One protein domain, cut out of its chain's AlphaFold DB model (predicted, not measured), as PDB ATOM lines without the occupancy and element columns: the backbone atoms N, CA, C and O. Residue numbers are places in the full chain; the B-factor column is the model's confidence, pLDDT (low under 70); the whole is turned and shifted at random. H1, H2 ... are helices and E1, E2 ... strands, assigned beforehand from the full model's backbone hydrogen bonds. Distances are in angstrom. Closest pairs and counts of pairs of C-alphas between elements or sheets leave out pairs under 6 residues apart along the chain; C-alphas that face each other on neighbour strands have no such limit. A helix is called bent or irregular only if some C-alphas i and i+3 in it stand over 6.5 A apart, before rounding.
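This is residues 9 to 201 of the 202 residues of an uncharacterized protein of Candidatus Burkholderia verschuerenii (UniProt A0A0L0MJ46). One strongly twisted sheet of seven strands curls and folds back on itself, with H1 over one face; H5 and H6 pack on its strands E6 and E7, and H3 and H4 lie farther out. The small pair E2 and E9 lies beside E8, with E9 next to it, at the other end of the domain from H3, H4, H5 and H6. The printed part has 193 residues, with six named helices and nine named strands in the order E1 E2 E3 H1 E4 H2 E5 H3 H4 H5 H6 E6 E7 E8 E9; the class is mixed. The mixed sheet runs E5 E6 E7 E3 E1 E4 E8; the whole is compact, radius of gyration of the C-alphas 17.0 A, spans 48 by 37 by 26 A.

E1, residues 9 to 17, is antiparallel to E4, residues 68 to 77 (N 13 and O 72, 2.8 A), and to E3, residues 42 to 47 (N 12 and O 46, 2.8 A). E3, H1 of residues 51 to 65, and E4 form a split strand-helix-strand unit, E1 lying between its strands, with a right-handed crossover. H1 is on the sheet at a height of 5.8 A; the C-alphas of Ala 62 and Met 69, the closest of H1 and E4, are 6.1 A apart. E4 is antiparallel to E8, residues 187 to 192 (N 73 and O 191, 2.8 A). E2, residues 25 to 27, is parallel to E9, residues 199 to 201 (N 26 and O 199, 2.8 A). E7, residues 171 to 181, is antiparallel to E3 (N 43 and O 180, 2.8 A) and forms a hairpin with E6, residues 161 to 168 (N 162 and O 179, 2.9 A). E5, residues 97 to 99, is parallel to E6 (N 98 and O 161, 2.9 A). In this folded sheet, bent into two leaves, E5 E6 E7 face E1 E4 E8 with E3 as the hinge. H5, residues 136 to 142, is on the sheet, its Ala 141 and Val 166 of E6 having the closest C-alphas, 4.0 A. H6, residues 144 to 150, is on the opposite face from H1. H3, residues 105 to 123, touches H6 with residues 111 to 118 alone, about perpendicular at 73 degrees; the closest C-alphas, of Trp 115 and Leu 146, are 7.3 A apart. H4, residues 125 to 130, touches H3 at a steep tilt of 56 degrees, closest at the C-alphas of Lys 120 and Ala 127, 5.8 A. E5, H3 to H6 and E6 make a strand-helix-strand unit, two parallel neighbours with helices between. H2, residues 89 to 94, is close to but not clearly touching H3, the C-alphas of Pro 89 and Leu 107 being 5.0 A apart. Every O i to N i+4 pair is within hydrogen-bond range in H1 and H3; the counts are 2 of 3 in H5, 0 of 2 in H2 and in H4, each with 2 of 3 O i to N i+3 pairs, and 1 of 3 in H6, with 3 of 4.

E1 begins at C-alpha 9 (-37.546, -26.204, -1.422) and E9 ends at C-alpha 201 (-55.485, -28.063, 1.924). From first to last C-alpha E4 measures 28.7 A, H3 25.8 A, E1 25.7 A, E7 23.4 A and H1 21.0 A. E6 bends by 70 degrees at residue 165 and E7 by 81 degrees at residue 174.

The two C-alphas farthest apart, of Glu 125 and Asp 197, are 51.8 A apart. The printed part has no cut; the links E2 to E3 and E4 to H2 are long. Mean pLDDT of the printed part is 94.2, and no printed residue is under 70.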
ATOM      1  N   ILE A   9     -38.072 -24.847  -1.458       93.75
ATOM      2  CA  ILE A   9     -37.546 -26.204  -1.422       93.75
ATOM      3  C   ILE A   9     -38.681 -27.139  -1.825       93.75
ATOM      4  O   ILE A   9     -39.744 -27.135  -1.204       93.75
ATOM      5  N   ASP A  10     -38.445 -27.951  -2.853       95.56
ATOM      6  CA  ASP A  10     -39.355 -29.036  -3.201       95.56
ATOM      7  C   ASP A  10     -39.283 -30.128  -2.127       95.56
ATOM      8  O   ASP A  10     -38.236 -30.758  -1.916       95.56
ATOM      9  N   VAL A  11     -40.413 -30.367  -1.468       97.44
ATOM     10  CA  VAL A  11     -40.561 -31.357  -0.403       97.44
ATOM     11  C   VAL A  11     -41.642 -32.352  -0.799       97.44
ATOM     12  O   VAL A  11     -42.758 -31.967  -1.119       97.44
ATOM     13  N   THR A  12     -41.329 -33.644  -0.768       97.88
ATOM     14  CA  THR A  12     -42.290 -34.710  -1.064       97.88
ATOM     15  C   THR A  12     -42.590 -35.505   0.200       97.88
ATOM     16  O   THR A  12     -41.700 -36.126   0.783       97.88
ATOM     17  N   VAL A  13     -43.853 -35.525   0.605       97.88
ATOM     18  CA  VAL A  13     -44.355 -36.349   1.704       97.88
ATOM     19  C   VAL A  13     -45.030 -37.587   1.121       97.88
ATOM     20  O   VAL A  13     -45.851 -37.492   0.212       97.88
ATOM     21  N   VAL A  14     -44.674 -38.756   1.646       97.31
ATOM     22  CA  VAL A  14     -45.299 -40.031   1.282       97.31
ATOM     23  C   VAL A  14     -46.177 -40.495   2.434       97.31
ATOM     24  O   VAL A  14     -45.742 -40.509   3.587       97.31
ATOM     25  N   LEU A  15     -47.416 -40.851   2.119       97.31
ATOM     26  CA  LEU A  15     -48.418 -41.326   3.066       97.31
ATOM     27  C   LEU A  15     -48.853 -42.728   2.659       97.31
ATOM     28  O   LEU A  15     -48.897 -43.049   1.469       97.31
ATOM     29  N   PHE A  16     -49.200 -43.548   3.644       97.50
ATOM     30  CA  PHE A  16     -49.644 -44.914   3.411       97.50
ATOM     31  C   PHE A  16     -51.036 -45.123   3.989       97.50
ATOM     32  O   PHE A  16     -51.261 -44.880   5.175       97.50
ATOM     33  N   TYR A  17     -51.946 -45.622   3.160       96.81
ATOM     34  CA  TYR A  17     -53.324 -45.914   3.535       96.81
ATOM     35  C   TYR A  17     -53.640 -47.381   3.266       96.81
ATOM     36  O   TYR A  17     -53.042 -48.024   2.405       96.81
ATOM     37  N   LYS A  18     -54.602 -47.935   4.007       96.94
ATOM     38  CA  LYS A  18     -55.200 -49.211   3.602       96.94
ATOM     39  C   LYS A  18     -56.004 -48.996   2.315       96.94
ATOM     40  O   LYS A  18     -56.560 -47.907   2.156       96.94
ATOM     41  N   PRO A  19     -56.115 -50.014   1.448       93.81
ATOM     42  CA  PRO A  19     -56.909 -49.886   0.240       93.81
ATOM     43  C   PRO A  19     -58.342 -49.426   0.516       93.81
ATOM     44  O   PRO A  19     -58.972 -49.925   1.451       93.81
ATOM     45  N   GLY A  20     -58.830 -48.457  -0.262       92.00
ATOM     46  CA  GLY A  20     -60.166 -47.863  -0.097       92.00
ATOM     47  C   GLY A  20     -60.329 -46.876   1.072       92.00
ATOM     48  O   GLY A  20     -61.409 -46.318   1.234       92.00
ATOM     49  N   ASN A  21     -59.277 -46.621   1.860       95.06
ATOM     50  CA  ASN A  21     -59.293 -45.662   2.977       95.06
ATOM     51  C   ASN A  21     -58.524 -44.368   2.666       95.06
ATOM     52  O   ASN A  21     -58.108 -43.663   3.586       95.06
ATOM     53  N   VAL A  22     -58.286 -44.072   1.390       94.62
ATOM     54  CA  VAL A  22     -57.655 -42.815   0.982       94.62
ATOM     55  C   VAL A  22     -58.680 -41.686   1.111       94.62
ATOM     56  O   VAL A  22     -59.744 -41.763   0.496       94.62
ATOM     57  N   PRO A  23     -58.405 -40.646   1.916       95.25
ATOM     58  CA  PRO A  23     -59.330 -39.536   2.074       95.25
ATOM     59  C   PRO A  23     -59.351 -38.666   0.813       95.25
ATOM     60  O   PRO A  23     -58.313 -38.396   0.212       95.25
ATOM     61  N   ALA A  24     -60.530 -38.150   0.464       95.12
ATOM     62  CA  ALA A  24     -60.689 -37.194  -0.634       95.12
ATOM     63  C   ALA A  24     -60.054 -35.824  -0.337       95.12
ATOM     64  O   ALA A  24     -59.856 -35.024  -1.246       95.12
ATOM     65  N   ARG A  25     -59.745 -35.542   0.935       96.94
ATOM     66  CA  ARG A  25     -59.129 -34.296   1.385       96.94
ATOM     67  C   ARG A  25     -58.011 -34.580   2.379       96.94
ATOM     68  O   ARG A  25     -58.213 -35.331   3.330       96.94
ATOM     69  N   ILE A  26     -56.855 -33.953   2.179       97.12
ATOM     70  CA  ILE A  26     -55.675 -34.088   3.040       97.12
ATOM     71  C   ILE A  26     -55.196 -32.697   3.459       97.12
ATOM     72  O   ILE A  26     -54.892 -31.854   2.617       97.12
ATOM     73  N   SER A  27     -55.107 -32.458   4.769       95.88
ATOM     74  CA  SER A  27     -54.547 -31.222   5.322       95.88
ATOM     75  C   SER A  27     -53.024 -31.303   5.396       95.88
ATOM     76  O   SER A  27     -52.477 -32.262   5.940       95.88
ATOM     77  N   VAL A  28     -52.318 -30.273   4.930       94.31
ATOM     78  CA  VAL A  28     -50.851 -30.188   5.027       94.31
ATOM     79  C   VAL A  28     -50.369 -30.140   6.484       94.31
ATOM     80  O   VAL A  28     -49.238 -30.515   6.784       94.31
ATOM     81  N   GLN A  29     -51.234 -29.756   7.422       93.00
ATOM     82  CA  GLN A  29     -50.915 -29.757   8.852       93.00
ATOM     83  C   GLN A  29     -50.892 -31.169   9.458       93.00
ATOM     84  O   GLN A  29     -50.328 -31.371  10.532       93.00
ATOM     85  N   GLU A  30     -51.491 -32.146   8.774       92.81
ATOM     86  CA  GLU A  30     -51.643 -33.528   9.243       92.81
ATOM     87  C   GLU A  30     -50.673 -34.495   8.557       92.81
ATOM     88  O   GLU A  30     -50.586 -35.666   8.929       92.81
ATOM     89  N   ILE A  31     -49.923 -34.021   7.560       95.69
ATOM     90  CA  ILE A  31     -48.977 -34.852   6.824       95.69
ATOM     91  C   ILE A  31     -47.576 -34.724   7.403       95.69
ATOM     92  O   ILE A  31     -47.076 -33.643   7.719       95.69
ATOM     93  N   THR A  32     -46.906 -35.862   7.488       97.44
ATOM     94  CA  THR A  32     -45.465 -35.944   7.678       97.44
ATOM     95  C   THR A  32     -44.998 -37.303   7.192       97.44
ATOM     96  O   THR A  32     -45.735 -38.290   7.232       97.44
ATOM     97  N   LEU A  33     -43.755 -37.360   6.740       96.44
ATOM     98  CA  LEU A  33     -43.115 -38.602   6.369       96.44
ATOM     99  C   LEU A  33     -43.044 -39.521   7.600       96.44
ATOM    100  O   LEU A  33     -42.683 -39.052   8.685       96.44
ATOM    101  N   PRO A  34     -43.371 -40.816   7.470       96.19
ATOM    102  CA  PRO A  34     -43.258 -41.746   8.583       96.19
ATOM    103  C   PRO A  34     -41.777 -42.002   8.879       96.19
ATOM    104  O   PRO A  34     -41.080 -42.672   8.118       96.19
ATOM    105  N   LEU A  35     -41.291 -41.432   9.979       96.88
ATOM    106  CA  LEU A  35     -39.916 -41.575  10.458       96.88
ATOM    107  C   LEU A  35     -39.788 -42.748  11.431       96.88
ATOM    108  O   LEU A  35     -40.744 -43.070  12.134       96.88
ATOM    109  N   SER A  36     -38.593 -43.338  11.526       95.56
ATOM    110  CA  SER A  36     -38.304 -44.340  12.565       95.56
ATOM    111  C   SER A  36     -38.427 -43.744  13.974       95.56
ATOM    112  O   SER A  36     -38.864 -44.418  14.905       95.56
ATOM    113  N   ARG A  37     -38.109 -42.450  14.117       95.38
ATOM    114  CA  ARG A  37     -38.337 -41.646  15.320       95.38
ATOM    115  C   ARG A  37     -39.017 -40.333  14.933       95.38
ATOM    116  O   ARG A  37     -38.501 -39.582  14.112       95.38
ATOM    117  N   SER A  38     -40.205 -40.079  15.482       94.62
ATOM    118  CA  SER A  38     -41.043 -38.939  15.084       94.62
ATOM    119  C   SER A  38     -40.538 -37.599  15.627       94.62
ATOM    120  O   SER A  38     -40.009 -37.517  16.737       94.62
ATOM    121  N   ILE A  39     -40.760 -36.527  14.859       96.69
ATOM    122  CA  ILE A  39     -40.488 -35.143  15.265       96.69
ATOM    123  C   ILE A  39     -41.824 -34.470  15.602       96.69
ATOM    124  O   ILE A  39     -42.561 -34.034  14.722       96.69
ATOM    125  N   ARG A  40     -42.185 -34.415  16.887       93.56
ATOM    126  CA  ARG A  40     -43.493 -33.878  17.304       93.56
ATOM    127  C   ARG A  40     -43.627 -32.389  16.983       93.56
ATOM    128  O   ARG A  40     -42.777 -31.603  17.392       93.56
ATOM    129  N   GLY A  41     -44.735 -32.007  16.343       95.12
ATOM    130  CA  GLY A  41     -45.047 -30.615  15.988       95.12
ATOM    131  C   GLY A  41     -44.389 -30.126  14.693       95.12
ATOM    132  O   GLY A  41     -44.370 -28.922  14.439       95.12
ATOM    133  N   TYR A  42     -43.841 -31.039  13.889       97.25
ATOM    134  CA  TYR A  42     -43.171 -30.726  12.633       97.25
ATOM    135  C   TYR A  42     -43.672 -31.623  11.503       97.25
ATOM    136  O   TYR A  42     -44.005 -32.787  11.719       97.25
ATOM    137  N   THR A  43     -43.665 -31.065  10.298       97.62
ATOM    138  CA  THR A  43     -43.830 -31.792   9.044       97.62
ATOM    139  C   THR A  43     -42.451 -32.043   8.455       97.62
ATOM    140  O   THR A  43     -41.653 -31.117   8.298       97.62
ATOM    141  N   THR A  44     -42.178 -33.295   8.108       97.94
ATOM    142  CA  THR A  44     -40.961 -33.716   7.410       97.94
ATOM    143  C   THR A  44     -41.333 -34.325   6.065       97.94
ATOM    144  O   THR A  44     -42.285 -35.097   5.978       97.94
ATOM    145  N   GLY A  45     -40.563 -34.039   5.018       97.88
ATOM    146  CA  GLY A  45     -40.681 -34.721   3.728       97.88
ATOM    147  C   GLY A  45     -39.337 -34.887   3.031       97.88
ATOM    148  O   GLY A  45     -38.361 -34.213   3.362       97.88
ATOM    149  N   LEU A  46     -39.274 -35.798   2.062       98.00
ATOM    150  CA  LEU A  46     -38.094 -36.032   1.230       98.00
ATOM    151  C   LEU A  46     -37.739 -34.770   0.447       98.00
ATOM    152  O   LEU A  46     -38.618 -34.107  -0.097       98.00
ATOM    153  N   SER A  47     -36.450 -34.470   0.328       95.69
ATOM    154  CA  SER A  47     -35.980 -33.307  -0.431       95.69
ATOM    155  C   SER A  47     -34.607 -33.562  -1.052       95.69
ATOM    156  O   SER A  47     -33.915 -34.519  -0.704       95.69
ATOM    157  N   GLY A  48     -34.207 -32.703  -1.989       90.38
ATOM    158  CA  GLY A  48     -32.907 -32.800  -2.652       90.38
ATOM    159  C   GLY A  48     -32.761 -34.027  -3.563       90.38
ATOM    160  O   GLY A  48     -33.736 -34.603  -4.043       90.38
ATOM    161  N   HIS A  49     -31.512 -34.413  -3.824       85.69
ATOM    162  CA  HIS A  49     -31.160 -35.414  -4.837       85.69
ATOM    163  C   HIS A  49     -31.678 -36.838  -4.551       85.69
ATOM    164  O   HIS A  49     -32.034 -37.548  -5.484       85.69
ATOM    165  N   GLN A  50     -31.799 -37.239  -3.280       86.94
ATOM    166  CA  GLN A  50     -32.252 -38.584  -2.882       86.94
ATOM    167  C   GLN A  50     -33.779 -38.746  -2.862       86.94
ATOM    168  O   GLN A  50     -34.295 -39.774  -2.422       86.94
ATOM    169  N   ARG A  51     -34.536 -37.740  -3.314       92.00
ATOM    170  CA  ARG A  51     -36.003 -37.769  -3.282       92.00
ATOM    171  C   ARG A  51     -36.581 -38.938  -4.085       92.00
ATOM    172  O   ARG A  51     -37.542 -39.557  -3.642       92.00
ATOM    173  N   LEU A  52     -35.991 -39.248  -5.243       91.56
ATOM    174  CA  LEU A  52     -36.411 -40.372  -6.088       91.56
ATOM    175  C   LEU A  52     -36.150 -41.717  -5.399       91.56
ATOM    176  O   LEU A  52     -37.082 -42.507  -5.267       91.56
ATOM    177  N   ASP A  53     -34.941 -41.926  -4.872       93.44
ATOM    178  CA  ASP A  53     -34.585 -43.142  -4.126       93.44
ATOM    179  C   ASP A  53     -35.510 -43.351  -2.920       93.44
ATOM    180  O   ASP A  53     -36.023 -44.446  -2.690       93.44
ATOM    181  N   GLY A  54     -35.794 -42.276  -2.180       94.44
ATOM    182  CA  GLY A  54     -36.713 -42.317  -1.048       94.44
ATOM    183  C   GLY A  54     -38.139 -42.713  -1.436       94.44
ATOM    184  O   GLY A  54     -38.768 -43.487  -0.714       94.44
ATOM    185  N   MET A  55     -38.641 -42.243  -2.584       95.88
ATOM    186  CA  MET A  55     -39.944 -42.670  -3.111       95.88
ATOM    187  C   MET A  55     -39.929 -44.129  -3.578       95.88
ATOM    188  O   MET A  55     -40.928 -44.822  -3.402       95.88
ATOM    189  N   MET A  56     -38.815 -44.620  -4.130       96.62
ATOM    190  CA  MET A  56     -38.680 -46.033  -4.499       96.62
ATOM    191  C   MET A  56     -38.741 -46.944  -3.268       96.62
ATOM    192  O   MET A  56     -39.478 -47.930  -3.285       96.62
ATOM    193  N   TYR A  57     -38.042 -46.597  -2.183       97.38
ATOM    194  CA  TYR A  57     -38.131 -47.349  -0.925       97.38
ATOM    195  C   TYR A  57     -39.543 -47.306  -0.330       97.38
ATOM    196  O   TYR A  57     -40.071 -48.337   0.084       97.38
ATOM    197  N   ALA A  58     -40.191 -46.136  -0.353       97.50
ATOM    198  CA  ALA A  58     -41.578 -45.994   0.083       97.50
ATOM    199  C   ALA A  58     -42.531 -46.878  -0.738       97.50
ATOM    200  O   ALA A  58     -43.405 -47.534  -0.170       97.50
ATOM    201  N   ARG A  59     -42.334 -46.955  -2.061       97.44
ATOM    202  CA  ARG A  59     -43.143 -47.810  -2.934       97.44
ATOM    203  C   ARG A  59     -42.957 -49.289  -2.613       97.44
ATOM    204  O   ARG A  59     -43.948 -49.987  -2.424       97.44
ATOM    205  N   GLN A  60     -41.710 -49.745  -2.486       97.81
ATOM    206  CA  GLN A  60     -41.399 -51.129  -2.105       97.81
ATOM    207  C   GLN A  60     -42.050 -51.508  -0.771       97.81
ATOM    208  O   GLN A  60     -42.600 -52.600  -0.628       97.81
ATOM    209  N   PHE A  61     -42.035 -50.590   0.199       97.75
ATOM    210  CA  PHE A  61     -42.705 -50.777   1.480       97.75
ATOM    211  C   PHE A  61     -44.229 -50.871   1.343       97.75
ATOM    212  O   PHE A  61     -44.831 -51.778   1.921       97.75
ATOM    213  N   ALA A  62     -44.850 -49.975   0.570       97.69
ATOM    214  CA  ALA A  62     -46.288 -50.008   0.319       97.69
ATOM    215  C   ALA A  62     -46.712 -51.333  -0.329       97.69
ATOM    216  O   ALA A  62     -47.642 -51.977   0.155       97.69
ATOM    217  N   ASP A  63     -45.972 -51.791  -1.342       97.75
ATOM    218  CA  ASP A  63     -46.226 -53.063  -2.023       97.75
ATOM    219  C   ASP A  63     -46.098 -54.254  -1.061       97.75
ATOM    220  O   ASP A  63     -47.008 -55.082  -0.961       97.75
ATOM    221  N   ALA A  64     -45.018 -54.305  -0.274       97.69
ATOM    222  CA  ALA A  64     -44.788 -55.372   0.703       97.69
ATOM    223  C   ALA A  64     -45.869 -55.430   1.798       97.69
ATOM    224  O   ALA A  64     -46.176 -56.503   2.323       97.69
ATOM    225  N   LYS A  65     -46.454 -54.280   2.156       97.19
ATOM    226  CA  LYS A  65     -47.498 -54.158   3.186       97.19
ATOM    227  C   LYS A  65     -48.919 -54.110   2.618       97.19
ATOM    228  O   LYS A  65     -49.860 -54.041   3.407       97.19
ATOM    229  N   ARG A  66     -49.083 -54.189   1.290       97.06
ATOM    230  CA  ARG A  66     -50.366 -54.043   0.577       97.06
ATOM    231  C   ARG A  66     -51.100 -52.744   0.943       97.06
ATOM    232  O   ARG A  66     -52.294 -52.756   1.236       97.06
ATOM    233  N   LEU A  67     -50.361 -51.640   0.972       97.50
ATOM    234  CA  LEU A  67     -50.866 -50.296   1.249       97.50
ATOM    235  C   LEU A  67     -50.962 -49.488  -0.048       97.50
ATOM    236  O   LEU A  67     -50.171 -49.674  -0.972       97.50
ATOM    237  N   GLU A  68     -51.903 -48.552  -0.092       96.12
ATOM    238  CA  GLU A  68     -51.916 -47.485  -1.087       96.12
ATOM    239  C   GLU A  68     -50.927 -46.391  -0.671       96.12
ATOM    240  O   GLU A  68     -50.883 -45.982   0.492       96.12
ATOM    241  N   MET A  69     -50.115 -45.934  -1.623       97.19
ATOM    242  CA  MET A  69     -49.119 -44.887  -1.413       97.19
ATOM    243  C   MET A  69     -49.608 -43.586  -2.041       97.19
ATOM    244  O   MET A  69     -49.708 -43.497  -3.262       97.19
ATOM    245  N   ILE A  70     -49.828 -42.568  -1.212       97.62
ATOM    246  CA  ILE A  70     -50.176 -41.218  -1.657       97.62
ATOM    247  C   ILE A  70     -48.937 -40.334  -1.575       97.62
ATOM    248  O   ILE A  70     -48.213 -40.339  -0.578       97.62
ATOM    249  N   VAL A  71     -48.689 -39.576  -2.640       97.50
ATOM    250  CA  VAL A  71     -47.531 -38.686  -2.766       97.50
ATOM    251  C   VAL A  71     -48.020 -37.251  -2.780       97.50
ATOM    252  O   VAL A  71     -48.679 -36.840  -3.736       97.50
ATOM    253  N   ILE A  72     -47.680 -36.501  -1.736       98.00
ATOM    254  CA  ILE A  72     -47.974 -35.075  -1.618       98.00
ATOM    255  C   ILE A  72     -46.696 -34.291  -1.889       98.00
ATOM    256  O   ILE A  72     -45.705 -34.431  -1.174       98.00
ATOM    257  N   ASP A  73     -46.720 -33.461  -2.922       97.12
ATOM    258  CA  ASP A  73     -45.652 -32.520  -3.230       97.12
ATOM    259  C   ASP A  73     -45.974 -31.151  -2.655       97.12
ATOM    260  O   ASP A  73     -47.075 -30.638  -2.844       97.12
ATOM    261  N   LEU A  74     -44.989 -30.566  -1.985       97.12
ATOM    262  CA  LEU A  74     -45.029 -29.248  -1.379       97.12
ATOM    263  C   LEU A  74     -43.910 -28.387  -1.967       97.12
ATOM    264  O   LEU A  74     -42.777 -28.851  -2.125       97.12
ATOM    265  N   LEU A  75     -44.205 -27.111  -2.208       95.94
ATOM    266  CA  LEU A  75     -43.190 -26.081  -2.408       95.94
ATOM    267  C   LEU A  75     -43.087 -25.252  -1.128       95.94
ATOM    268  O   LEU A  75     -43.967 -24.441  -0.837       95.94
ATOM    269  N   VAL A  76     -42.018 -25.465  -0.363       95.69
ATOM    270  CA  VAL A  76     -41.803 -24.799   0.929       95.69
ATOM    271  C   VAL A  76     -40.930 -23.569   0.718       95.69
ATOM    272  O   VAL A  76     -39.735 -23.683   0.444       95.69
ATOM    273  N   GLY A  77     -41.534 -22.391   0.807       94.00
ATOM    274  CA  GLY A  77     -40.850 -21.107   0.753       94.00
ATOM    275  C   GLY A  77     -40.055 -20.806   2.024       94.00
ATOM    276  O   GLY A  77     -40.155 -21.496   3.036       94.00
ATOM    277  N   PHE A  78     -39.257 -19.750   1.952       91.12
ATOM    278  CA  PHE A  78     -38.453 -19.220   3.050       91.12
ATOM    279  C   PHE A  78     -38.351 -17.698   2.922       91.12
ATOM    280  O   PHE A  78     -38.578 -17.136   1.846       91.12
ATOM    281  N   THR A  79     -38.035 -17.025   4.026       88.56
ATOM    282  CA  THR A  79     -37.989 -15.558   4.094       88.56
ATOM    283  C   THR A  79     -36.636 -15.037   3.649       88.56
ATOM    284  O   THR A  79     -36.573 -14.081   2.874       88.56
ATOM    285  N   GLN A  80     -35.556 -15.662   4.127       87.44
ATOM    286  CA  GLN A  80     -34.193 -15.275   3.789       87.44
ATOM    287  C   GLN A  80     -33.636 -16.211   2.717       87.44
ATOM    288  O   GLN A  80     -33.860 -17.420   2.781       87.44
ATOM    289  N   PRO A  81     -32.883 -15.699   1.730       81.69
ATOM    290  CA  PRO A  81     -32.244 -16.548   0.737       81.69
ATOM    291  C   PRO A  81     -31.418 -17.663   1.387       81.69
ATOM    292  O   PRO A  81     -30.671 -17.425   2.341       81.69
ATOM    293  N   ILE A  82     -31.517 -18.875   0.833       83.94
ATOM    294  CA  ILE A  82     -30.660 -19.992   1.239       83.94
ATOM    295  C   ILE A  82     -29.203 -19.581   1.049       83.94
ATOM    296  O   ILE A  82     -28.803 -19.175  -0.044       83.94
ATOM    297  N   TYR A  83     -28.396 -19.760   2.092       86.94
ATOM    298  CA  TYR A  83     -26.959 -19.573   1.988       86.94
ATOM    299  C   TYR A  83     -26.356 -20.645   1.061       86.94
ATOM    300  O   TYR A  83     -26.422 -21.839   1.370       86.94
ATOM    301  N   PRO A  84     -25.770 -20.275  -0.095       85.44
ATOM    302  CA  PRO A  84     -25.361 -21.258  -1.099       85.44
ATOM    303  C   PRO A  84     -24.041 -21.960  -0.748       85.44
ATOM    304  O   PRO A  84     -23.717 -22.988  -1.346       85.44
ATOM    305  N   LYS A  85     -23.265 -21.417   0.196       92.25
ATOM    306  CA  LYS A  85     -21.959 -21.945   0.615       92.25
ATOM    307  C   LYS A  85     -22.088 -22.747   1.916       92.25
ATOM    308  O   LYS A  85     -23.183 -23.024   2.389       92.25
ATOM    309  N   VAL A  86     -20.950 -23.143   2.475       94.50
ATOM    310  CA  VAL A  86     -20.869 -23.756   3.805       94.50
ATOM    311  C   VAL A  86     -21.126 -22.681   4.863       94.50
ATOM    312  O   VAL A  86     -20.322 -21.760   4.984       94.50
ATOM    313  N   LEU A  87     -22.241 -22.785   5.586       94.62
ATOM    314  CA  LEU A  87     -22.711 -21.828   6.587       94.62
ATOM    315  C   LEU A  87     -21.839 -21.879   7.855       94.62
ATOM    316  O   LEU A  87     -21.816 -22.923   8.516       94.62
ATOM    317  N   PRO A  88     -21.125 -20.797   8.207       95.75
ATOM    318  CA  PRO A  88     -20.386 -20.708   9.458       95.75
ATOM    319  C   PRO A  88     -21.280 -20.204  10.615       95.75
ATOM    320  O   PRO A  88     -22.355 -19.659  10.348       95.75
ATOM    321  N   PRO A  89     -20.872 -20.373  11.891       94.81
ATOM    322  CA  PRO A  89     -21.676 -19.981  13.054       94.81
ATOM    323  C   PRO A  89     -22.108 -18.511  13.051       94.81
ATOM    324  O   PRO A  89     -23.261 -18.203  13.348       94.81
ATOM    325  N   GLU A  90     -21.207 -17.608  12.666       94.75
ATOM    326  CA  GLU A  90     -21.421 -16.162  12.696       94.75
ATOM    327  C   GLU A  90     -22.531 -15.679  11.750       94.75
ATOM    328  O   GLU A  90     -23.137 -14.647  12.017       94.75
ATOM    329  N   LEU A  91     -22.847 -16.443  10.696       94.38
ATOM    330  CA  LEU A  91     -23.893 -16.092   9.726       94.38
ATOM    331  C   LEU A  91     -25.246 -16.749  10.027       94.38
ATOM    332  O   LEU A  91     -26.231 -16.445   9.362       94.38
ATOM    333  N   VAL A  92     -25.344 -17.640  11.022       94.31
ATOM    334  CA  VAL A  92     -26.600 -18.360  11.320       94.31
ATOM    335  C   VAL A  92     -27.757 -17.395  11.591       94.31
ATOM    336  O   VAL A  92     -28.877 -17.657  11.164       94.31
ATOM    337  N   ALA A  93     -27.494 -16.274  12.268       93.50
ATOM    338  CA  ALA A  93     -28.504 -15.274  12.617       93.50
ATOM    339  C   ALA A  93     -29.138 -14.572  11.398       93.50
ATOM    340  O   ALA A  93     -30.224 -14.009  11.519       93.50
ATOM    341  N   GLU A  94     -28.484 -14.613  10.235       92.44
ATOM    342  CA  GLU A  94     -28.916 -13.926   9.010       92.44
ATOM    343  C   GLU A  94     -29.808 -14.797   8.109       92.44
ATOM    344  O   GLU A  94     -30.362 -14.317   7.121       92.44
ATOM    345  N   HIS A  95     -29.976 -16.079   8.447       93.00
ATOM    346  CA  HIS A  95     -30.714 -17.047   7.640       93.00
ATOM    347  C   HIS A  95     -31.825 -17.711   8.448       93.00
ATOM    348  O   HIS A  95     -31.656 -17.976   9.632       93.00
ATOM    349  N   ASP A  96     -32.948 -18.035   7.805       92.88
ATOM    350  CA  ASP A  96     -34.071 -18.773   8.405       92.88
ATOM    351  C   ASP A  96     -34.151 -20.240   7.937       92.88
ATOM    352  O   ASP A  96     -35.053 -20.984   8.335       92.88
ATOM    353  N   VAL A  97     -33.174 -20.667   7.128       94.69
ATOM    354  CA  VAL A  97     -33.010 -22.039   6.639       94.69
ATOM    355  C   VAL A  97     -31.674 -22.604   7.110       94.69
ATOM    356  O   VAL A  97     -30.620 -22.022   6.860       94.69
ATOM    357  N   LEU A  98     -31.706 -23.785   7.728       95.50
ATOM    358  CA  LEU A  98     -30.515 -24.514   8.154       95.50
ATOM    359  C   LEU A  98     -30.359 -25.803   7.343       95.50
ATOM    360  O   LEU A  98     -31.120 -26.752   7.505       95.50
ATOM    361  N   ASN A  99     -29.346 -25.873   6.486       94.62
ATOM    362  CA  ASN A  99     -29.018 -27.098   5.763       94.62
ATOM    363  C   ASN A  99     -27.829 -27.796   6.431       94.62
ATOM    364  O   ASN A  99     -26.687 -27.383   6.235       94.62
ATOM    365  N   LEU A 100     -28.079 -28.876   7.177       95.00
ATOM    366  CA  LEU A 100     -27.044 -29.615   7.913       95.00
ATOM    367  C   LEU A 100     -26.023 -30.326   7.007       95.00
ATOM    368  O   LEU A 100     -24.971 -30.736   7.489       95.00
ATOM    369  N   PHE A 101     -26.276 -30.424   5.698       92.38
ATOM    370  CA  PHE A 101     -25.282 -30.881   4.718       92.38
ATOM    371  C   PHE A 101     -24.337 -29.760   4.256       92.38
ATOM    372  O   PHE A 101     -23.352 -30.026   3.569       92.38
ATOM    373  N   ARG A 102     -24.641 -28.500   4.593       92.81
ATOM    374  CA  ARG A 102     -23.873 -27.305   4.216       92.81
ATOM    375  C   ARG A 102     -23.587 -26.402   5.416       92.81
ATOM    376  O   ARG A 102     -23.576 -25.188   5.274       92.81
ATOM    377  N   VAL A 103     -23.325 -26.978   6.583       94.19
ATOM    378  CA  VAL A 103     -22.800 -26.242   7.745       94.19
ATOM    379  C   VAL A 103     -21.297 -26.454   7.888       94.19
ATOM    380  O   VAL A 103     -20.758 -27.479   7.464       94.19
ATOM    381  N   SER A 104     -20.600 -25.479   8.463       95.31
ATOM    382  CA  SER A 104     -19.171 -25.591   8.736       95.31
ATOM    383  C   SER A 104     -18.885 -26.644   9.811       95.31
ATOM    384  O   SER A 104     -19.750 -27.016  10.607       95.31
ATOM    385  N   LYS A 105     -17.624 -27.089   9.876       93.88
ATOM    386  CA  LYS A 105     -17.149 -27.989  10.937       93.88
ATOM    387  C   LYS A 105     -17.313 -27.384  12.337       93.88
ATOM    388  O   LYS A 105     -17.614 -28.119  13.268       93.88
ATOM    389  N   SER A 106     -17.125 -26.070  12.483       95.38
ATOM    390  CA  SER A 106     -17.326 -25.380  13.762       95.38
ATOM    391  C   SER A 106     -18.798 -25.374  14.166       95.38
ATOM    392  O   SER A 106     -19.122 -25.805  15.269       95.38
ATOM    393  N   LEU A 107     -19.696 -25.006  13.249       96.00
ATOM    394  CA  LEU A 107     -21.129 -24.944  13.528       96.00
ATOM    395  C   LEU A 107     -21.704 -26.320  13.877       96.00
ATOM    396  O   LEU A 107     -22.441 -26.459  14.851       96.00
ATOM    397  N   ILE A 108     -21.347 -27.364  13.124       95.62
ATOM    398  CA  ILE A 108     -21.840 -28.707  13.441       95.62
ATOM    399  C   ILE A 108     -21.272 -29.234  14.766       95.62
ATOM    400  O   ILE A 108     -21.969 -29.967  15.461       95.62
ATOM    401  N   ALA A 109     -20.053 -28.843  15.154       94.44
ATOM    402  CA  ALA A 109     -19.485 -29.199  16.452       94.44
ATOM    403  C   ALA A 109     -20.218 -28.504  17.615       94.44
ATOM    404  O   ALA A 109     -20.500 -29.153  18.623       94.44
ATOM    405  N   GLU A 110     -20.591 -27.228  17.462       95.44
ATOM    406  CA  GLU A 110     -21.423 -26.504  18.438       95.44
ATOM    407  C   GLU A 110     -22.793 -27.172  18.608       95.44
ATOM    408  O   GLU A 110     -23.226 -27.460  19.726       95.44
ATOM    409  N   ILE A 111     -23.451 -27.500  17.494       96.50
ATOM    410  CA  ILE A 111     -24.728 -28.223  17.498       96.50
ATOM    411  C   ILE A 111     -24.565 -29.606  18.158       96.50
ATOM    412  O   ILE A 111     -25.375 -29.994  19.003       96.50
ATOM    413  N   ALA A 112     -23.494 -30.335  17.830       95.25
ATOM    414  CA  ALA A 112     -23.212 -31.649  18.396       95.25
ATOM    415  C   ALA A 112     -22.971 -31.607  19.911       95.25
ATOM    416  O   ALA A 112     -23.393 -32.524  20.611       95.25
ATOM    417  N   ALA A 113     -22.348 -30.549  20.440       95.12
ATOM    418  CA  ALA A 113     -22.159 -30.384  21.881       95.12
ATOM    419  C   ALA A 113     -23.503 -30.304  22.630       95.12
ATOM    420  O   ALA A 113     -23.665 -30.924  23.685       95.12
ATOM    421  N   HIS A 114     -24.495 -29.613  22.058       96.50
ATOM    422  CA  HIS A 114     -25.854 -29.596  22.602       96.50
ATOM    423  C   HIS A 114     -26.520 -30.973  22.534       96.50
ATOM    424  O   HIS A 114     -27.084 -31.433  23.526       96.50
ATOM    425  N   TRP A 115     -26.411 -31.659  21.394       95.81
ATOM    426  CA  TRP A 115     -26.957 -33.006  21.229       95.81
ATOM    427  C   TRP A 115     -26.362 -34.017  22.208       95.81
ATOM    428  O   TRP A 115     -27.118 -34.761  22.828       95.81
ATOM    429  N   LYS A 116     -25.038 -34.003  22.409       94.38
ATOM    430  CA  LYS A 116     -24.353 -34.833  23.412       94.38
ATOM    431  C   LYS A 116     -24.956 -34.654  24.796       94.38
ATOM    432  O   LYS A 116     -25.281 -35.635  25.458       94.38
ATOM    433  N   LYS A 117     -25.130 -33.397  25.214       94.94
ATOM    434  CA  LYS A 117     -25.717 -33.064  26.511       94.94
ATOM    435  C   LYS A 117     -27.140 -33.620  26.637       94.94
ATOM    436  O   LYS A 117     -27.429 -34.312  27.605       94.94
ATOM    437  N   TRP A 118     -28.003 -33.387  25.648       95.69
ATOM    438  CA  TRP A 118     -29.399 -33.842  25.704       95.69
ATOM    439  C   TRP A 118     -29.550 -35.360  25.654       95.69
ATOM    440  O   TRP A 118     -30.444 -35.901  26.290       95.69
ATOM    441  N   VAL A 119     -28.682 -36.058  24.923       94.06
ATOM    442  CA  VAL A 119     -28.676 -37.526  24.900       94.06
ATOM    443  C   VAL A 119     -28.330 -38.088  26.271       94.06
ATOM    444  O   VAL A 119     -29.002 -39.007  26.721       94.06
ATOM    445  N   LYS A 120     -27.336 -37.516  26.959       93.94
ATOM    446  CA  LYS A 120     -27.009 -37.921  28.332       93.94
ATOM    447  C   LYS A 120     -28.161 -37.679  29.297       93.94
ATOM    448  O   LYS A 120     -28.443 -38.530  30.133       93.94
ATOM    449  N   GLU A 121     -28.836 -36.540  29.159       93.69
ATOM    450  CA  GLU A 121     -30.017 -36.204  29.961       93.69
ATOM    451  C   GLU A 121     -31.189 -37.167  29.704       93.69
ATOM    452  O   GLU A 121     -31.879 -37.548  30.645       93.69
ATOM    453  N   ASP A 122     -31.409 -37.574  28.449       92.56
ATOM    454  CA  ASP A 122     -32.540 -38.424  28.055       92.56
ATOM    455  C   ASP A 122     -32.290 -39.930  28.286       92.56
ATOM    456  O   ASP A 122     -33.220 -40.666  28.613       92.56
ATOM    457  N   GLU A 123     -31.062 -40.407  28.047       92.06
ATOM    458  CA  GLU A 123     -30.714 -41.836  27.928       92.06
ATOM    459  C   GLU A 123     -29.627 -42.283  28.936       92.06
ATOM    460  O   GLU A 123     -29.324 -43.473  29.030       92.06
ATOM    461  N   GLY A 124     -29.066 -41.355  29.722       91.69
ATOM    462  CA  GLY A 124     -28.032 -41.605  30.734       91.69
ATOM    463  C   GLY A 124     -26.594 -41.369  30.250       91.69
ATOM    464  O   GLY A 124     -26.314 -41.249  29.060       91.69
ATOM    465  N   GLU A 125     -25.640 -41.328  31.188       87.38
ATOM    466  CA  GLU A 125     -24.232 -40.960  30.923       87.38
ATOM    467  C   GLU A 125     -23.533 -41.831  29.865       87.38
ATOM    468  O   GLU A 125     -22.703 -41.341  29.100       87.38
ATOM    469  N   SER A 126     -23.880 -43.119  29.777       87.69
ATOM    470  CA  SER A 126     -23.272 -44.051  28.819       87.69
ATOM    471  C   SER A 126     -23.797 -43.899  27.388       87.69
ATOM    472  O   SER A 126     -23.206 -44.466  26.465       87.69
ATOM    473  N   ALA A 127     -24.876 -43.137  27.178       85.31
ATOM    474  CA  ALA A 127     -25.510 -42.988  25.874       85.31
ATOM    475  C   ALA A 127     -24.618 -42.255  24.861       85.31
ATOM    476  O   ALA A 127     -24.668 -42.562  23.675       85.31
ATOM    477  N   GLU A 128     -23.723 -41.363  25.312       82.19
ATOM    478  CA  GLU A 128     -22.715 -40.732  24.443       82.19
ATOM    479  C   GLU A 128     -21.892 -41.773  23.669       82.19
ATOM    480  O   GLU A 128     -21.595 -41.562  22.495       82.19
ATOM    481  N   ASN A 129     -21.577 -42.918  24.277       85.81
ATOM    482  CA  ASN A 129     -20.726 -43.941  23.665       85.81
ATOM    483  C   ASN A 129     -21.434 -44.746  22.562       85.81
ATOM    484  O   ASN A 129     -20.796 -45.541  21.877       85.81
ATOM    485  N   GLN A 130     -22.748 -44.563  22.391       86.38
ATOM    486  CA  GLN A 130     -23.558 -45.291  21.409       86.38
ATOM    487  C   GLN A 130     -23.624 -44.590  20.044       86.38
ATOM    488  O   GLN A 130     -24.154 -45.156  19.084       86.38
ATOM    489  N   TYR A 131     -23.096 -43.367  19.942       88.06
ATOM    490  CA  TYR A 131     -23.182 -42.541  18.740       88.06
ATOM    491  C   TYR A 131     -21.794 -42.136  18.230       88.06
ATOM    492  O   TYR A 131     -20.885 -41.840  19.004       88.06
ATOM    493  N   ASP A 132     -21.643 -42.077  16.905       87.75
ATOM    494  CA  ASP A 132     -20.425 -41.582  16.265       87.75
ATOM    495  C   ASP A 132     -20.451 -40.050  16.155       87.75
ATOM    496  O   ASP A 132     -21.015 -39.463  15.229       87.75
ATOM    497  N   TRP A 133     -19.797 -39.386  17.104       88.06
ATOM    498  CA  TRP A 133     -19.698 -37.925  17.136       88.06
ATOM    499  C   TRP A 133     -18.700 -37.340  16.138       88.06
ATOM    500  O   TRP A 133     -18.671 -36.121  15.967       88.06
ATOM    501  N   SER A 134     -17.907 -38.175  15.455       84.50
ATOM    502  CA  SER A 134     -17.099 -37.715  14.320       84.50
ATOM    503  C   SER A 134     -17.973 -37.386  13.102       84.50
ATOM    504  O   SER A 134     -17.549 -36.633  12.221       84.50
ATOM    505  N   ARG A 135     -19.221 -37.887  13.086       85.00
ATOM    506  CA  ARG A 135     -20.234 -37.644  12.052       85.00
ATOM    507  C   ARG A 135     -21.561 -37.186  12.667       85.00
ATOM    508  O   ARG A 135     -22.542 -37.928  12.654       85.00
ATOM    509  N   PRO A 136     -21.662 -35.940  13.161       85.50
ATOM    510  CA  PRO A 136     -22.899 -35.471  13.793       85.50
ATOM    511  C   PRO A 136     -24.130 -35.473  12.866       85.50
ATOM    512  O   PRO A 136     -25.266 -35.495  13.334       85.50
ATOM    513  N   THR A 137     -23.935 -35.479  11.545       80.31
ATOM    514  CA  THR A 137     -25.024 -35.675  10.577       80.31
ATOM    515  C   THR A 137     -25.647 -37.070  10.683       80.31
ATOM    516  O   THR A 137     -26.859 -37.211  10.559       80.31
ATOM    517  N   ASP A 138     -24.862 -38.104  10.980       86.06
ATOM    518  CA  ASP A 138     -25.381 -39.465  11.159       86.06
ATOM    519  C   ASP A 138     -26.162 -39.574  12.476       86.06
ATOM    520  O   ASP A 138     -27.166 -40.286  12.563       86.06
ATOM    521  N   PHE A 139     -25.743 -38.806  13.488       92.69
ATOM    522  CA  PHE A 139     -26.459 -38.688  14.753       92.69
ATOM    523  C   PHE A 139     -27.880 -38.137  14.562       92.69
ATOM    524  O   PHE A 139     -28.844 -38.774  14.994       92.69
ATOM    525  N   VAL A 140     -28.043 -36.995  13.876       94.06
ATOM    526  CA  VAL A 140     -29.379 -36.384  13.706       94.06
ATOM    527  C   VAL A 140     -30.327 -37.268  12.890       94.06
ATOM    528  O   VAL A 140     -31.531 -37.236  13.122       94.06
ATOM    529  N   ALA A 141     -29.804 -38.127  12.006       94.19
ATOM    530  CA  ALA A 141     -30.621 -39.101  11.284       94.19
ATOM    531  C   ALA A 141     -31.296 -40.123  12.219       94.19
ATOM    532  O   ALA A 141     -32.415 -40.560  11.942       94.19
ATOM    533  N   ARG A 142     -30.627 -40.488  13.326       93.06
ATOM    534  CA  ARG A 142     -31.107 -41.436  14.354       93.06
ATOM    535  C   ARG A 142     -31.896 -40.761  15.476       93.06
ATOM    536  O   ARG A 142     -32.789 -41.380  16.053       93.06
ATOM    537  N   ARG A 143     -31.568 -39.504  15.785       94.50
ATOM    538  CA  ARG A 143     -32.223 -38.677  16.813       94.50
ATOM    539  C   ARG A 143     -32.863 -37.403  16.232       94.50
ATOM    540  O   ARG A 143     -32.607 -36.304  16.735       94.50
ATOM    541  N   PRO A 144     -33.714 -37.503  15.191       96.00
ATOM    542  CA  PRO A 144     -34.358 -36.324  14.614       96.00
ATOM    543  C   PRO A 144     -35.335 -35.660  15.603       96.00
ATOM    544  O   PRO A 144     -35.624 -34.470  15.494       96.00
ATOM    545  N   ASP A 145     -35.784 -36.393  16.627       95.94
ATOM    546  CA  ASP A 145     -36.611 -35.914  17.740       95.94
ATOM    547  C   ASP A 145     -35.948 -34.827  18.600       95.94
ATOM    548  O   ASP A 145     -36.641 -34.142  19.354       95.94
ATOM    549  N   LEU A 146     -34.629 -34.640  18.491       95.81
ATOM    550  CA  LEU A 146     -33.905 -33.564  19.174       95.81
ATOM    551  C   LEU A 146     -33.877 -32.252  18.383       95.81
ATOM    552  O   LEU A 146     -33.526 -31.209  18.944       95.81
ATOM    553  N   LEU A 147     -34.292 -32.260  17.112       96.06
ATOM    554  CA  LEU A 147     -34.363 -31.049  16.298       96.06
ATOM    555  C   LEU A 147     -35.247 -29.949  16.927       96.06
ATOM    556  O   LEU A 147     -34.810 -28.799  16.973       96.06
ATOM    557  N   PRO A 148     -36.427 -30.240  17.508       96.44
ATOM    558  CA  PRO A 148     -37.228 -29.230  18.193       96.44
ATOM    559  C   PRO A 148     -36.520 -28.590  19.393       96.44
ATOM    560  O   PRO A 148     -36.761 -27.420  19.677       96.44
ATOM    561  N   ARG A 149     -35.654 -29.324  20.115       96.50
ATOM    562  CA  ARG A 149     -34.854 -28.739  21.211       96.50
ATOM    563  C   ARG A 149     -33.804 -27.776  20.662       96.50
ATOM    564  O   ARG A 149     -33.645 -26.693  21.219       96.50
ATOM    565  N   LEU A 150     -33.171 -28.122  19.537       96.31
ATOM    566  CA  LEU A 150     -32.244 -27.234  18.829       96.31
ATOM    567  C   LEU A 150     -32.918 -25.917  18.444       96.31
ATOM    568  O   LEU A 150     -32.426 -24.852  18.799       96.31
ATOM    569  N   LEU A 151     -34.090 -25.994  17.816       96.50
ATOM    570  CA  LEU A 151     -34.851 -24.832  17.346       96.50
ATOM    571  C   LEU A 151     -35.509 -24.010  18.472       96.50
ATOM    572  O   LEU A 151     -36.165 -23.007  18.201       96.50
ATOM    573  N   LYS A 152     -35.359 -24.422  19.737       96.19
ATOM    574  CA  LYS A 152     -35.734 -23.627  20.919       96.19
ATOM    575  C   LYS A 152     -34.563 -22.835  21.499       96.19
ATOM    576  O   LYS A 152     -34.795 -21.932  22.299       96.19
ATOM    577  N   LEU A 153     -33.322 -23.150  21.125       96.62
ATOM    578  CA  LEU A 153     -32.170 -22.351  21.532       96.62
ATOM    579  C   LEU A 153     -32.259 -20.968  20.890       96.62
ATOM    580  O   LEU A 153     -32.585 -20.848  19.710       96.62
ATOM    581  N   LYS A 154     -31.919 -19.922  21.652       95.56
ATOM    582  CA  LYS A 154     -32.014 -18.521  21.208       95.56
ATOM    583  C   LYS A 154     -31.381 -18.309  19.828       95.56
ATOM    584  O   LYS A 154     -32.013 -17.721  18.959       95.56
ATOM    585  N   GLN A 155     -30.187 -18.863  19.621       94.81
ATOM    586  CA  GLN A 155     -29.405 -18.740  18.385       94.81
ATOM    587  C   GLN A 155     -29.980 -19.475  17.161       94.81
ATOM    588  O   GLN A 155     -29.500 -19.248  16.061       94.81
ATOM    589  N   PHE A 156     -30.967 -20.359  17.334       96.50
ATOM    590  CA  PHE A 156     -31.616 -21.101  16.240       96.50
ATOM    591  C   PHE A 156     -33.134 -20.882  16.198       96.50
ATOM    592  O   PHE A 156     -33.825 -21.484  15.384       96.50
ATOM    593  N   SER A 157     -33.677 -20.052  17.091       95.38
ATOM    594  CA  SER A 157     -35.124 -19.889  17.263       95.38
ATOM    595  C   SER A 157     -35.828 -19.264  16.058       95.38
ATOM    596  O   SER A 157     -37.024 -19.487  15.867       95.38
ATOM    597  N   HIS A 158     -35.079 -18.528  15.235       94.62
ATOM    598  CA  HIS A 158     -35.521 -17.925  13.978       94.62
ATOM    599  C   HIS A 158     -35.438 -18.878  12.776       94.62
ATOM    600  O   HIS A 158     -35.949 -18.547  11.708       94.62
ATOM    601  N   ILE A 159     -34.819 -20.056  12.932       96.00
ATOM    602  CA  ILE A 159     -34.757 -21.080  11.884       96.00
ATOM    603  C   ILE A 159     -36.122 -21.763  11.766       96.00
ATOM    604  O   ILE A 159     -36.632 -22.364  12.717       96.00
ATOM    605  N   ASN A 160     -36.693 -21.706  10.565       94.56
ATOM    606  CA  ASN A 160     -38.024 -22.227  10.264       94.56
ATOM    607  C   ASN A 160     -37.989 -23.520   9.449       94.56
ATOM    608  O   ASN A 160     -38.885 -24.356   9.586       94.56
ATOM    609  N   VAL A 161     -36.952 -23.684   8.626       96.25
ATOM    610  CA  VAL A 161     -36.807 -24.811   7.702       96.25
ATOM    611  C   VAL A 161     -35.436 -25.446   7.897       96.25
ATOM    612  O   VAL A 161     -34.417 -24.757   7.903       96.25
ATOM    613  N   VAL A 162     -35.397 -26.767   8.055       97.06
ATOM    614  CA  VAL A 162     -34.150 -27.507   8.261       97.06
ATOM    615  C   VAL A 162     -34.045 -28.647   7.265       97.06
ATOM    616  O   VAL A 162     -34.892 -29.533   7.264       97.06
ATOM    617  N   THR A 163     -32.983 -28.673   6.465       96.44
ATOM    618  CA  THR A 163     -32.643 -29.825   5.622       96.44
ATOM    619  C   THR A 163     -31.616 -30.691   6.344       96.44
ATOM    620  O   THR A 163     -30.541 -30.212   6.706       96.44
ATOM    621  N   HIS A 164     -31.940 -31.960   6.574       96.44
ATOM    622  CA  HIS A 164     -31.128 -32.884   7.364       96.44
ATOM    623  C   HIS A 164     -31.344 -34.344   6.938       96.44
ATOM    624  O   HIS A 164     -32.340 -34.656   6.280       96.44
ATOM    625  N   PRO A 165     -30.424 -35.261   7.281       96.00
ATOM    626  CA  PRO A 165     -30.669 -36.679   7.067       96.00
ATOM    627  C   PRO A 165     -31.718 -37.198   8.059       96.00
ATOM    628  O   PRO A 165     -31.805 -36.729   9.198       96.00
ATOM    629  N   VAL A 166     -32.506 -38.180   7.626       96.12
ATOM    630  CA  VAL A 166     -33.495 -38.895   8.444       96.12
ATOM    631  C   VAL A 166     -33.493 -40.382   8.132       96.12
ATOM    632  O   VAL A 166     -33.246 -40.783   6.995       96.12
ATOM    633  N   ILE A 167     -33.823 -41.197   9.130       96.50
ATOM    634  CA  ILE A 167     -34.191 -42.601   8.933       96.50
ATOM    635  C   ILE A 167     -35.716 -42.694   8.912       96.50
ATOM    636  O   ILE A 167     -36.418 -42.177   9.787       96.50
ATOM    637  N   THR A 168     -36.237 -43.341   7.879       96.69
ATOM    638  CA  THR A 168     -37.680 -43.468   7.655       96.69
ATOM    639  C   THR A 168     -38.184 -44.790   8.224       96.69
ATOM    640  O   THR A 168     -37.408 -45.719   8.410       96.69
ATOM    641  N   ALA A 169     -39.483 -44.923   8.472       95.81
ATOM    642  CA  ALA A 169     -40.070 -46.185   8.925       95.81
ATOM    643  C   ALA A 169     -40.008 -47.299   7.857       95.81
ATOM    644  O   ALA A 169     -40.285 -48.458   8.156       95.81
ATOM    645  N   TYR A 170     -39.674 -46.945   6.613       95.12
ATOM    646  CA  TYR A 170     -39.638 -47.841   5.460       95.12
ATOM    647  C   TYR A 170     -38.231 -48.057   4.883       95.12
ATOM    648  O   TYR A 170     -38.086 -48.749   3.878       95.12
ATOM    649  N   SER A 171     -37.192 -47.455   5.471       93.31
ATOM    650  CA  SER A 171     -35.807 -47.620   5.025       93.31
ATOM    651  C   SER A 171     -34.828 -47.313   6.148       93.31
ATOM    652  O   SER A 171     -34.883 -46.231   6.737       93.31
ATOM    653  N   ASP A 172     -33.883 -48.231   6.360       91.44
ATOM    654  CA  ASP A 172     -32.769 -48.081   7.304       91.44
ATOM    655  C   ASP A 172     -31.634 -47.203   6.751       91.44
ATOM    656  O   ASP A 172     -30.696 -46.852   7.471       91.44
ATOM    657  N   ARG A 173     -31.691 -46.841   5.462       92.19
ATOM    658  CA  ARG A 173     -30.724 -45.926   4.851       92.19
ATOM    659  C   ARG A 173     -31.114 -44.480   5.167       92.19
ATOM    660  O   ARG A 173     -32.262 -44.112   4.918       92.19
ATOM    661  N   PRO A 174     -30.178 -43.638   5.641       93.31
ATOM    662  CA  PRO A 174     -30.437 -42.214   5.792       93.31
ATOM    663  C   PRO A 174     -30.818 -41.571   4.455       93.31
ATOM    664  O   PRO A 174     -30.119 -41.734   3.453       93.31
ATOM    665  N   LEU A 175     -31.918 -40.821   4.456       95.62
ATOM    666  CA  LEU A 175     -32.413 -40.052   3.317       95.62
ATOM    667  C   LEU A 175     -32.362 -38.559   3.627       95.62
ATOM    668  O   LEU A 175     -32.539 -38.143   4.770       95.62
ATOM    669  N   THR A 176     -32.163 -37.742   2.598       96.62
ATOM    670  CA  THR A 176     -32.256 -36.282   2.712       96.62
ATOM    671  C   THR A 176     -33.716 -35.852   2.863       96.62
ATOM    672  O   THR A 176     -34.548 -36.099   1.984       96.62
ATOM    673  N   ALA A 177     -34.029 -35.157   3.954       97.44
ATOM    674  CA  ALA A 177     -35.352 -34.609   4.211       97.44
ATOM    675  C   ALA A 177     -35.285 -33.138   4.614       97.44
ATOM    676  O   ALA A 177     -34.250 -32.637   5.051       97.44
ATOM    677  N   THR A 178     -36.406 -32.450   4.439       97.62
ATOM    678  CA  THR A 178     -36.612 -31.090   4.922       97.62
ATOM    679  C   THR A 178     -37.766 -31.094   5.912       97.62
ATOM    680  O   THR A 178     -38.813 -31.689   5.654       97.62
ATOM    681  N   THR A 179     -37.538 -30.444   7.046       97.81
ATOM    682  CA  THR A 179     -38.440 -30.385   8.191       97.81
ATOM    683  C   THR A 179     -38.772 -28.935   8.516       97.81
ATOM    684  O   THR A 179     -37.881 -28.085   8.558       97.81
ATOM    685  N   PHE A 180     -40.044 -28.658   8.773       97.12
ATOM    686  CA  PHE A 180     -40.563 -27.344   9.159       97.12
ATOM    687  C   PHE A 180     -41.722 -27.514  10.148       97.12
ATOM    688  O   PHE A 180     -42.263 -28.609  10.306       97.12
ATOM    689  N   ARG A 181     -42.063 -26.457  10.891       95.50
ATOM    690  CA  ARG A 181     -43.112 -26.529  11.925       95.50
ATOM    691  C   ARG A 181     -44.483 -26.786  11.295       95.50
ATOM    692  O   ARG A 181     -44.778 -26.265  10.222       95.50
ATOM    693  N   VAL A 182     -45.343 -27.535  11.983       94.62
ATOM    694  CA  VAL A 182     -46.763 -27.620  11.602       94.62
ATOM    695  C   VAL A 182     -47.373 -26.215  11.630       94.62
ATOM    696  O   VAL A 182     -47.080 -25.428  12.532       94.62
ATOM    697  N   GLY A 183     -48.190 -25.892  10.626       91.31
ATOM    698  CA  GLY A 183     -48.773 -24.557  10.458       91.31
ATOM    699  C   GLY A 183     -47.801 -23.510   9.901       91.31
ATOM    700  O   GLY A 183     -48.075 -22.315   9.997       91.31
ATOM    701  N   TYR A 184     -46.658 -23.921   9.339       94.19
ATOM    702  CA  TYR A 184     -45.737 -22.995   8.685       94.19
ATOM    703  C   TYR A 184     -46.426 -22.251   7.532       94.19
ATOM    704  O   TYR A 184     -46.958 -22.858   6.609       94.19
ATOM    705  N   SER A 185     -46.396 -20.918   7.578       91.38
ATOM    706  CA  SER A 185     -47.182 -20.049   6.693       91.38
ATOM    707  C   SER A 185     -46.634 -19.908   5.272       91.38
ATOM    708  O   SER A 185     -47.289 -19.300   4.430       91.38
ATOM    709  N   HIS A 186     -45.434 -20.424   4.994       93.00
ATOM    710  CA  HIS A 186     -44.752 -20.260   3.706       93.00
ATOM    711  C   HIS A 186     -44.810 -21.522   2.841       93.00
ATOM    712  O   HIS A 186     -43.866 -21.834   2.122       93.00
ATOM    713  N   ILE A 187     -45.913 -22.264   2.895       94.25
ATOM    714  CA  ILE A 187     -46.170 -23.348   1.944       94.25
ATOM    715  C   ILE A 187     -46.835 -22.720   0.721       94.25
ATOM    716  O   ILE A 187     -47.995 -22.322   0.754       94.25
ATOM    717  N   GLU A 188     -46.060 -22.567  -0.350       93.25
ATOM    718  CA  GLU A 188     -46.458 -21.802  -1.535       93.25
ATOM    719  C   GLU A 188     -47.339 -22.638  -2.478       93.25
ATOM    720  O   GLU A 188     -48.166 -22.089  -3.208       93.25
ATOM    721  N   GLN A 189     -47.146 -23.963  -2.494       94.06
ATOM    722  CA  GLN A 189     -47.910 -24.917  -3.308       94.06
ATOM    723  C   GLN A 189     -48.016 -26.263  -2.585       94.06
ATOM    724  O   GLN A 189     -47.066 -26.671  -1.916       94.06
ATOM    725  N   ALA A 190     -49.139 -26.959  -2.766       95.81
ATOM    726  CA  ALA A 190     -49.335 -28.333  -2.319       95.81
ATOM    727  C   ALA A 190     -50.219 -29.099  -3.318       95.81
ATOM    728  O   ALA A 190     -51.207 -28.553  -3.809       95.81
ATOM    729  N   SER A 191     -49.862 -30.342  -3.647       96.31
ATOM    730  CA  SER A 191     -50.629 -31.166  -4.595       96.31
ATOM    731  C   SER A 191     -50.384 -32.660  -4.406       96.31
ATOM    732  O   SER A 191     -49.268 -33.062  -4.077       96.31
ATOM    733  N   ALA A 192     -51.391 -33.485  -4.683       96.81
ATOM    734  CA  ALA A 192     -51.239 -34.934  -4.755       96.81
ATOM    735  C   ALA A 192     -50.790 -35.354  -6.169       96.81
ATOM    736  O   ALA A 192     -51.537 -35.215  -7.135       96.81
ATOM    737  N   ARG A 193     -49.558 -35.870  -6.313       92.94
ATOM    738  CA  ARG A 193     -48.895 -36.055  -7.625       92.94
ATOM    739  C   ARG A 193     -49.641 -36.999  -8.575       92.94
ATOM    740  O   ARG A 193     -49.647 -36.774  -9.780       92.94
ATOM    741  N   PHE A 194     -50.212 -38.075  -8.040       90.44
ATOM    742  CA  PHE A 194     -50.822 -39.158  -8.825       90.44
ATOM    743  C   PHE A 194     -52.320 -39.335  -8.558       90.44
ATOM    744  O   PHE A 194     -52.929 -40.254  -9.094       90.44
ATOM    745  N   HIS A 195     -52.897 -38.459  -7.738       91.88
ATOM    746  CA  HIS A 195     -54.286 -38.523  -7.289       91.88
ATOM    747  C   HIS A 195     -54.889 -37.115  -7.366       91.88
ATOM    748  O   HIS A 195     -55.031 -36.451  -6.339       91.88
ATOM    749  N   PRO A 196     -55.144 -36.592  -8.582       89.12
ATOM    750  CA  PRO A 196     -55.609 -35.216  -8.774       89.12
ATOM    751  C   PRO A 196     -57.009 -34.959  -8.194       89.12
ATOM    752  O   PRO A 196     -57.414 -33.811  -8.052       89.12
ATOM    753  N   ASP A 197     -57.742 -36.024  -7.886       92.50
ATOM    754  CA  ASP A 197     -59.028 -36.037  -7.198       92.50
ATOM    755  C   ASP A 197     -58.917 -35.773  -5.687       92.50
ATOM    756  O   ASP A 197     -59.910 -35.399  -5.064       92.50
ATOM    757  N   ILE A 198     -57.725 -35.922  -5.099       95.81
ATOM    758  CA  ILE A 198     -57.482 -35.595  -3.693       95.81
ATOM    759  C   ILE A 198     -57.229 -34.093  -3.553       95.81
ATOM    760  O   ILE A 198     -56.226 -33.554  -4.033       95.81
ATOM    761  N   GLU A 199     -58.104 -33.420  -2.813       96.00
ATOM    762  CA  GLU A 199     -57.931 -32.025  -2.425       96.00
ATOM    763  C   GLU A 199     -56.844 -31.909  -1.343       96.00
ATOM    764  O   GLU A 199     -56.961 -32.476  -0.254       96.00
ATOM    765  N   VAL A 200     -55.786 -31.140  -1.613       95.94
ATOM    766  CA  VAL A 200     -54.748 -30.834  -0.619       95.94
ATOM    767  C   VAL A 200     -54.961 -29.428  -0.072       95.94
ATOM    768  O   VAL A 200     -54.963 -28.458  -0.828       95.94
ATOM    769  N   VAL A 201     -55.131 -29.319   1.246       94.69
ATOM    770  CA  VAL A 201     -55.485 -28.063   1.924       94.69
ATOM    771  C   VAL A 201     -54.331 -27.552   2.771       94.69
ATOM    772  O   VAL A 201     -53.752 -28.308   3.547       94.69
TER     773      VAL A 201